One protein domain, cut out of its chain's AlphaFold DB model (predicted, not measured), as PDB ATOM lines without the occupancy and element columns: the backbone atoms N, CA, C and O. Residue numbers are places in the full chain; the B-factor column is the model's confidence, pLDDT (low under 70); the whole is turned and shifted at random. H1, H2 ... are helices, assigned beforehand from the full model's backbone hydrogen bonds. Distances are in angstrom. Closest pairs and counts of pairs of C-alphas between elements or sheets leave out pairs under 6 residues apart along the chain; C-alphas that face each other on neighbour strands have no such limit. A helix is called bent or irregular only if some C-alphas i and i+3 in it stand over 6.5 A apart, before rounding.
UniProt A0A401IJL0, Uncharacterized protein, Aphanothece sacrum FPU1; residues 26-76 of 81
ATOM      1  N   GLN A  26      46.918 -17.065  54.379       94.44
ATOM      2  CA  GLN A  26      48.016 -16.918  53.414       94.44
ATOM      3  C   GLN A  26      48.219 -15.462  52.974       94.44
ATOM      4  O   GLN A  26      49.345 -15.046  52.713       94.44
ATOM      5  N   LEU A  27      47.140 -14.683  52.878       93.44
ATOM      6  CA  LEU A  27      47.204 -13.261  52.548       93.44
ATOM      7  C   LEU A  27      47.662 -12.398  53.731       93.44
ATOM      8  O   LEU A  27      48.255 -11.349  53.491       93.44
ATOM      9  N   GLU A  28      47.390 -12.812  54.969       94.44
ATOM     10  CA  GLU A  28      47.946 -12.199  56.184       94.44
ATOM     11  C   GLU A  28      49.459 -12.432  56.265       94.44
ATOM     12  O   GLU A  28      50.217 -11.477  56.429       94.44
ATOM     13  N   ASP A  29      49.899 -13.675  56.050       96.69
ATOM     14  CA  ASP A  29      51.315 -14.061  56.060       96.69
ATOM     15  C   ASP A  29      52.102 -13.430  54.899       96.69
ATOM     16  O   ASP A  29      53.320 -13.252  54.966       96.69
ATOM     17  N   SER A  30      51.436 -13.124  53.783       95.75
ATOM     18  CA  SER A  30      52.068 -12.553  52.590       95.75
ATOM     19  C   SER A  30      51.119 -11.631  51.815       95.75
ATOM     20  O   SER A  30      50.530 -12.034  50.807       95.75
ATOM     21  N   PRO A  31      51.021 -10.344  52.204       91.56
ATOM     22  CA  PRO A  31      50.128  -9.374  51.563       91.56
ATOM     23  C   PRO A  31      50.390  -9.159  50.065       91.56
ATOM     24  O   PRO A  31      49.466  -8.846  49.312       91.56
ATOM     25  N   SER A  32      51.627  -9.373  49.603       93.31
ATOM     26  CA  SER A  32      52.007  -9.295  48.185       93.31
ATOM     27  C   SER A  32      51.267 -10.313  47.302       93.31
ATOM     28  O   SER A  32      51.086 -10.076  46.104       93.31
ATOM     29  N   LEU A  33      50.756 -11.406  47.881       92.81
ATOM     30  CA  LEU A  33      49.945 -12.391  47.165       92.81
ATOM     31  C   LEU A  33      48.599 -11.828  46.690       92.81
ATOM     32  O   LEU A  33      48.022 -12.372  45.749       92.81
ATOM     33  N   ARG A  34      48.108 -10.714  47.252       90.88
ATOM     34  CA  ARG A  34      46.871 -10.063  46.778       90.88
ATOM     35  C   ARG A  34      46.984  -9.624  45.315       90.88
ATOM     36  O   ARG A  34      46.069  -9.852  44.518       90.88
ATOM     37  N   THR A  35      48.134  -9.066  44.938       91.69
ATOM     38  CA  THR A  35      48.420  -8.682  43.549       91.69
ATOM     39  C   THR A  35      48.477  -9.912  42.648       91.69
ATOM     40  O   THR A  35      47.890  -9.922  41.566       91.69
ATOM     41  N   TYR A  36      49.114 -10.987  43.119       91.88
ATOM     42  CA  TYR A  36      49.191 -12.245  42.381       91.88
ATOM     43  C   TYR A  36      47.805 -12.853  42.115       91.88
ATOM     44  O   TYR A  36      47.515 -13.242  40.983       91.88
ATOM     45  N   LEU A  37      46.925 -12.881  43.123       90.94
ATOM     46  CA  LEU A  37      45.547 -13.356  42.966       90.94
ATOM     47  C   LEU A  37      44.798 -12.554  41.905       90.94
ATOM     48  O   LEU A  37      44.149 -13.150  41.054       90.94
ATOM     49  N   THR A  38      44.935 -11.229  41.912       88.81
ATOM     50  CA  THR A  38      44.276 -10.354  40.929       88.81
ATOM     51  C   THR A  38      44.683 -10.709  39.498       88.81
ATOM     52  O   THR A  38      43.831 -10.815  38.618       88.81
ATOM     53  N   ILE A  39      45.971 -10.979  39.269       92.25
ATOM     54  CA  ILE A  39      46.494 -11.366  37.950       92.25
ATOM     55  C   ILE A  39      45.997 -12.760  37.539       92.25
ATOM     56  O   ILE A  39      45.707 -13.004  36.367       92.25
ATOM     57  N   ARG A  40      45.911 -13.702  38.486       93.56
ATOM     58  CA  ARG A  40      45.614 -15.116  38.196       93.56
ATOM     59  C   ARG A  40      44.142 -15.492  38.303       93.56
ATOM     60  O   ARG A  40      43.782 -16.583  37.875       93.56
ATOM     61  N   PHE A  41      43.285 -14.614  38.809       93.69
ATOM     62  CA  PHE A  41      41.889 -14.929  39.107       93.69
ATOM     63  C   PHE A  41      41.119 -15.483  37.898       93.69
ATOM     64  O   PHE A  41      40.490 -16.537  37.989       93.69
ATOM     65  N   ASN A  42      41.239 -14.829  36.739       92.88
ATOM     66  CA  ASN A  42      40.584 -15.281  35.506       92.88
ATOM     67  C   ASN A  42      41.101 -16.647  35.035       92.88
ATOM     68  O   ASN A  42      40.320 -17.469  34.561       92.88
ATOM     69  N   TYR A  43      42.399 -16.904  35.210       94.31
ATOM     70  CA  TYR A  43      42.996 -18.201  34.908       94.31
ATOM     71  C   TYR A  43      42.416 -19.277  35.830       94.31
ATOM     72  O   TYR A  43      41.917 -20.285  35.343       94.31
ATOM     73  N   CYS A  44      42.374 -19.041  37.144       95.00
ATOM     74  CA  CYS A  44      41.761 -19.967  38.101       95.00
ATOM     75  C   CYS A  44      40.292 -20.269  37.764       95.00
ATOM     76  O   CYS A  44      39.876 -21.423  37.834       95.00
ATOM     77  N   TYR A  45      39.520 -19.260  37.349       96.19
ATOM     78  CA  TYR A  45      38.138 -19.467  36.921       96.19
ATOM     79  C   TYR A  45      38.032 -20.356  35.676       96.19
ATOM     80  O   TYR A  45      37.156 -21.215  35.612       96.19
ATOM     81  N   GLU A  46      38.927 -20.206  34.696       96.31
ATOM     82  CA  GLU A  46      38.927 -21.061  33.506       96.31
ATOM     83  C   GLU A  46      39.134 -22.544  33.857       96.31
ATOM     84  O   GLU A  46      38.457 -23.404  33.292       96.31
ATOM     85  N   TYR A  47      40.017 -22.843  34.815       97.00
ATOM     86  CA  TYR A  47      40.184 -24.202  35.339       97.00
ATOM     87  C   TYR A  47      38.935 -24.673  36.072       97.00
ATOM     88  O   TYR A  47      38.417 -25.735  35.742       97.00
ATOM     89  N   ALA A  48      38.392 -23.850  36.973       95.62
ATOM     90  CA  ALA A  48      37.184 -24.191  37.718       95.62
ATOM     91  C   ALA A  48      36.000 -24.508  36.788       95.62
ATOM     92  O   ALA A  48      35.239 -25.435  37.048       95.62
ATOM     93  N   ARG A  49      35.858 -23.792  35.661       96.94
ATOM     94  CA  ARG A  49      34.853 -24.107  34.630       96.94
ATOM     95  C   ARG A  49      35.063 -25.483  34.004       96.94
ATOM     96  O   ARG A  49      34.088 -26.195  33.787       96.94
ATOM     97  N   LYS A  50      36.308 -25.838  33.672       97.62
ATOM     98  CA  LYS A  50      36.650 -27.137  33.068       97.62
ATOM     99  C   LYS A  50      36.420 -28.278  34.057       97.62
ATOM    100  O   LYS A  50      35.838 -29.286  33.677       97.62
ATOM    101  N   GLU A  51      36.819 -28.090  35.311       96.94
ATOM    102  CA  GLU A  51      36.594 -29.053  36.393       96.94
ATOM    103  C   GLU A  51      35.100 -29.247  36.663       96.94
ATOM    104  O   GLU A  51      34.632 -30.381  36.674       96.94
ATOM    105  N   ALA A  52      34.324 -28.162  36.765       95.12
ATOM    106  CA  ALA A  52      32.877 -28.244  36.957       95.12
ATOM    107  C   ALA A  52      32.172 -28.939  35.782       95.12
ATOM    108  O   ALA A  52      31.268 -29.746  35.995       95.12
ATOM    109  N   ALA A  53      32.586 -28.659  34.542       97.19
ATOM    110  CA  ALA A  53      32.066 -29.349  33.364       97.19
ATOM    111  C   ALA A  53      32.378 -30.853  33.396       97.19
ATOM    112  O   ALA A  53      31.503 -31.660  33.100       97.19
ATOM    113  N   ALA A  54      33.597 -31.228  33.798       97.00
ATOM    114  CA  ALA A  54      33.995 -32.626  33.929       97.00
ATOM    115  C   ALA A  54      33.229 -33.354  35.047       97.00
ATOM    116  O   ALA A  54      32.755 -34.461  34.827       97.00
ATOM    117  N   GLU A  55      33.066 -32.734  36.219       94.25
ATOM    118  CA  GLU A  55      32.367 -33.328  37.370       94.25
ATOM    119  C   GLU A  55      30.860 -33.487  37.130       94.25
ATOM    120  O   GLU A  55      30.254 -34.461  37.570       94.25
ATOM    121  N   THR A  56      30.242 -32.528  36.439       93.81
ATOM    122  CA  THR A  56      28.791 -32.532  36.184       93.81
ATOM    123  C   THR A  56      28.399 -33.210  34.875       93.81
ATOM    124  O   THR A  56      27.206 -33.315  34.590       93.81
ATOM    125  N   GLU A  57      29.382 -33.620  34.067       96.12
ATOM    126  CA  GLU A  57      29.204 -34.136  32.701       96.12
ATOM    127  C   GLU A  57      28.411 -33.180  31.780       96.12
ATOM    128  O   GLU A  57      27.851 -33.570  30.754       96.12
ATOM    129  N   LEU A  58      28.368 -31.891  32.131       96.12
ATOM    130  CA  LEU A  58      27.706 -30.848  31.356       96.12
ATOM    131  C   LEU A  58      28.669 -30.225  30.345       96.12
ATOM    132  O   LEU A  58      29.871 -30.095  30.570       96.12
ATOM    133  N   ASN A  59      28.125 -29.755  29.220       96.88
ATOM    134  CA  ASN A  59      28.924 -29.058  28.218       96.88
ATOM    135  C   ASN A  59      29.541 -27.771  28.800       96.88
ATOM    136  O   ASN A  59      28.841 -26.956  29.402       96.88
ATOM    137  N   LEU A  60      30.834 -27.541  28.543       96.88
ATOM    138  CA  LEU A  60      31.575 -26.363  29.012       96.88
ATOM    139  C   LEU A  60      30.899 -25.022  28.653       96.88
ATOM    140  O   LEU A  60      31.033 -24.043  29.388       96.88
ATOM    141  N   ASN A  61      30.154 -24.973  27.545       96.19
ATOM    142  CA  ASN A  61      29.441 -23.780  27.084       96.19
ATOM    143  C   ASN A  61      28.263 -23.378  27.986       96.19
ATOM    144  O   ASN A  61      27.796 -22.247  27.886       96.19
ATOM    145  N   ILE A  62      27.804 -24.266  28.876       96.75
ATOM    146  CA  ILE A  62      26.785 -23.950  29.891       96.75
ATOM    147  C   ILE A  62      27.363 -23.018  30.967       96.75
ATOM    148  O   ILE A  62      26.642 -22.210  31.551       96.75
ATOM    149  N   PHE A  63      28.673 -23.084  31.210       96.12
ATOM    150  CA  PHE A  63      29.347 -22.243  32.194       96.12
ATOM    151  C   PHE A  63      29.779 -20.914  31.553       96.12
ATOM    152  O   PHE A  63      30.417 -20.947  30.493       96.12
ATOM    153  N   PRO A  64      29.526 -19.749  32.184       96.56
ATOM    154  CA  PRO A  64      29.901 -18.443  31.640       96.56
ATOM    155  C   PRO A  64      31.384 -18.359  31.273       96.56
ATOM    156  O   PRO A  64      32.236 -18.775  32.045       96.56
ATOM    157  N   LYS A  65      31.725 -17.807  30.101       95.69
ATOM    158  CA  LYS A  65      33.135 -17.664  29.685       95.69
ATOM    159  C   LYS A  65      33.901 -16.651  30.543       95.69
ATOM    160  O   LYS A  65      35.099 -16.814  30.751       95.69
ATOM    161  N   ILE A  66      33.204 -15.626  31.024       94.00
ATOM    162  CA  ILE A  66      33.729 -14.585  31.910       94.00
ATOM    163  C   ILE A  66      33.269 -14.904  33.330       94.00
ATOM    164  O   ILE A  66      32.111 -15.270  33.524       94.00
ATOM    165  N   CYS A  67      34.170 -14.769  34.307       94.31
ATOM    166  CA  CYS A  67      33.839 -15.016  35.707       94.31
ATOM    167  C   CYS A  67      32.714 -14.074  36.159       94.31
ATOM    168  O   CYS A  67      32.887 -12.858  36.073       94.31
ATOM    169  N   PRO A  68      31.577 -14.597  36.655       93.75
ATOM    170  CA  PRO A  68      30.497 -13.761  37.173       93.75
ATOM    171  C   PRO A  68      30.796 -13.222  38.582       93.75
ATOM    172  O   PRO A  68      30.012 -12.452  39.130       93.75
ATOM    173  N   PHE A  69      31.905 -13.643  39.194       92.62
ATOM    174  CA  PHE A  69      32.302 -13.259  40.542       92.62
ATOM    175  C   PHE A  69      33.493 -12.309  40.498       92.62
ATOM    176  O   PHE A  69      34.386 -12.462  39.670       92.62
ATOM    177  N   THR A  70      33.540 -11.364  41.431       93.00
ATOM    178  CA  THR A  70      34.735 -10.556  41.680       93.00
ATOM    179  C   THR A  70      35.651 -11.264  42.679       93.00
ATOM    180  O   THR A  70      35.218 -12.146  43.428       93.00
ATOM    181  N   LEU A  71      36.926 -10.866  42.729       91.12
ATOM    182  CA  LEU A  71      37.851 -11.371  43.746       91.12
ATOM    183  C   LEU A  71      37.345 -11.054  45.166       91.12
ATOM    184  O   LEU A  71      37.430 -11.900  46.051       91.12
ATOM    185  N   GLU A  72      36.745  -9.878  45.359       91.44
ATOM    186  CA  GLU A  72      36.107  -9.466  46.615       91.44
ATOM    187  C   GLU A  72      34.979 -10.419  47.022       91.44
ATOM    188  O   GLU A  72      34.956 -10.881  48.160       91.44
ATOM    189  N   ASN A  73      34.102 -10.802  46.086       91.88
ATOM    190  CA  ASN A  73      33.045 -11.784  46.345       91.88
ATOM    191  C   ASN A  73      33.625 -13.135  46.788       91.88
ATOM    192  O   ASN A  73      33.121 -13.766  47.714       91.88
ATOM    193  N   VAL A  74      34.693 -13.604  46.135       90.94
ATOM    194  CA  VAL A  74      35.289 -14.914  46.438       90.94
ATOM    195  C   VAL A  74      35.996 -14.923  47.795       90.94
ATOM    196  O   VAL A  74      35.922 -15.932  48.501       90.94
ATOM    197  N   LEU A  75      36.635 -13.812  48.174       89.62
ATOM    198  CA  LEU A  75      37.323 -13.659  49.458       89.62
ATOM    199  C   LEU A  75      36.379 -13.313  50.618       89.62
ATOM    200  O   LEU A  75      36.726 -13.573  51.766       89.62
ATOM    201  N   ASN A  76      35.189 -12.773  50.343       89.94
ATOM    202  CA  ASN A  76      34.226 -12.413  51.376       89.94
ATOM    203  C   ASN A  76      33.667 -13.674  52.084       89.94
ATOM    204  O   ASN A  76      33.031 -14.518  51.436       89.94
TER     205      ASN A  76
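AT A GLANCE: This is residues 26 to 76 of the 81 residues of an uncharacterized protein of Aphanothece sacrum FPU1 (UniProt A0A401IJL0). One long kinked helix, H2, makes the length of a rod, and the chain after it folds back toward its first half. A tiny helix, H1, sits at the H2 start, and another, H3, ends the fold-back. The printed part has 51 residues with three named helices, H1, H2, H3 in order, and no named strand: all helix. It is loose, radius of gyration of the C-alphas 13.1 A, spanning 38 by 18 by 17 A.

HOW THE PARTS SIT: H2, residues 33 to 56, has a kink of 56 degrees near residue 40 and is irregular: C-alphas 39 and 42 are 7.5 A apart. With residues 37 to 41 alone it only just touches H3, residues 71 to 75, with 3 pairs of C-alphas within 8 A; the closest C-alphas, of Thr 38 and Leu 71, are 7.1 A apart. With residues 33 to 34 alone it touches H1, residues 26 to 29, only at the corner and only just, with 3 such pairs; the closest C-alphas, of Leu 27 and Leu 33, are 6.1 A apart. H1 and H3 are apart. Every O i to N i+4 pair is within hydrogen-bond range in H3, 18 of 20 in H2; H1 is too short for one.

IN THESE COORDINATES: H2 runs 31.2 A from C-alpha 33 at (49.945, -12.391, 47.165) to C-alpha 56 at (28.791, -32.532, 36.184). H1 measures 5.1 A, and H3, 6.2 A, ends at C-alpha 75 (37.323, -13.659, 49.458).

THE WHOLE: The farthest C-alphas, of Asp 29 and Asn 59, are 38.7 A apart. The link H1 to H2 is tight; H2 to H3 is long, residues 57 to 70. Residues 28 to 33 stand free. The printed part has no cut, and no printed residue is under 70 in pLDDT.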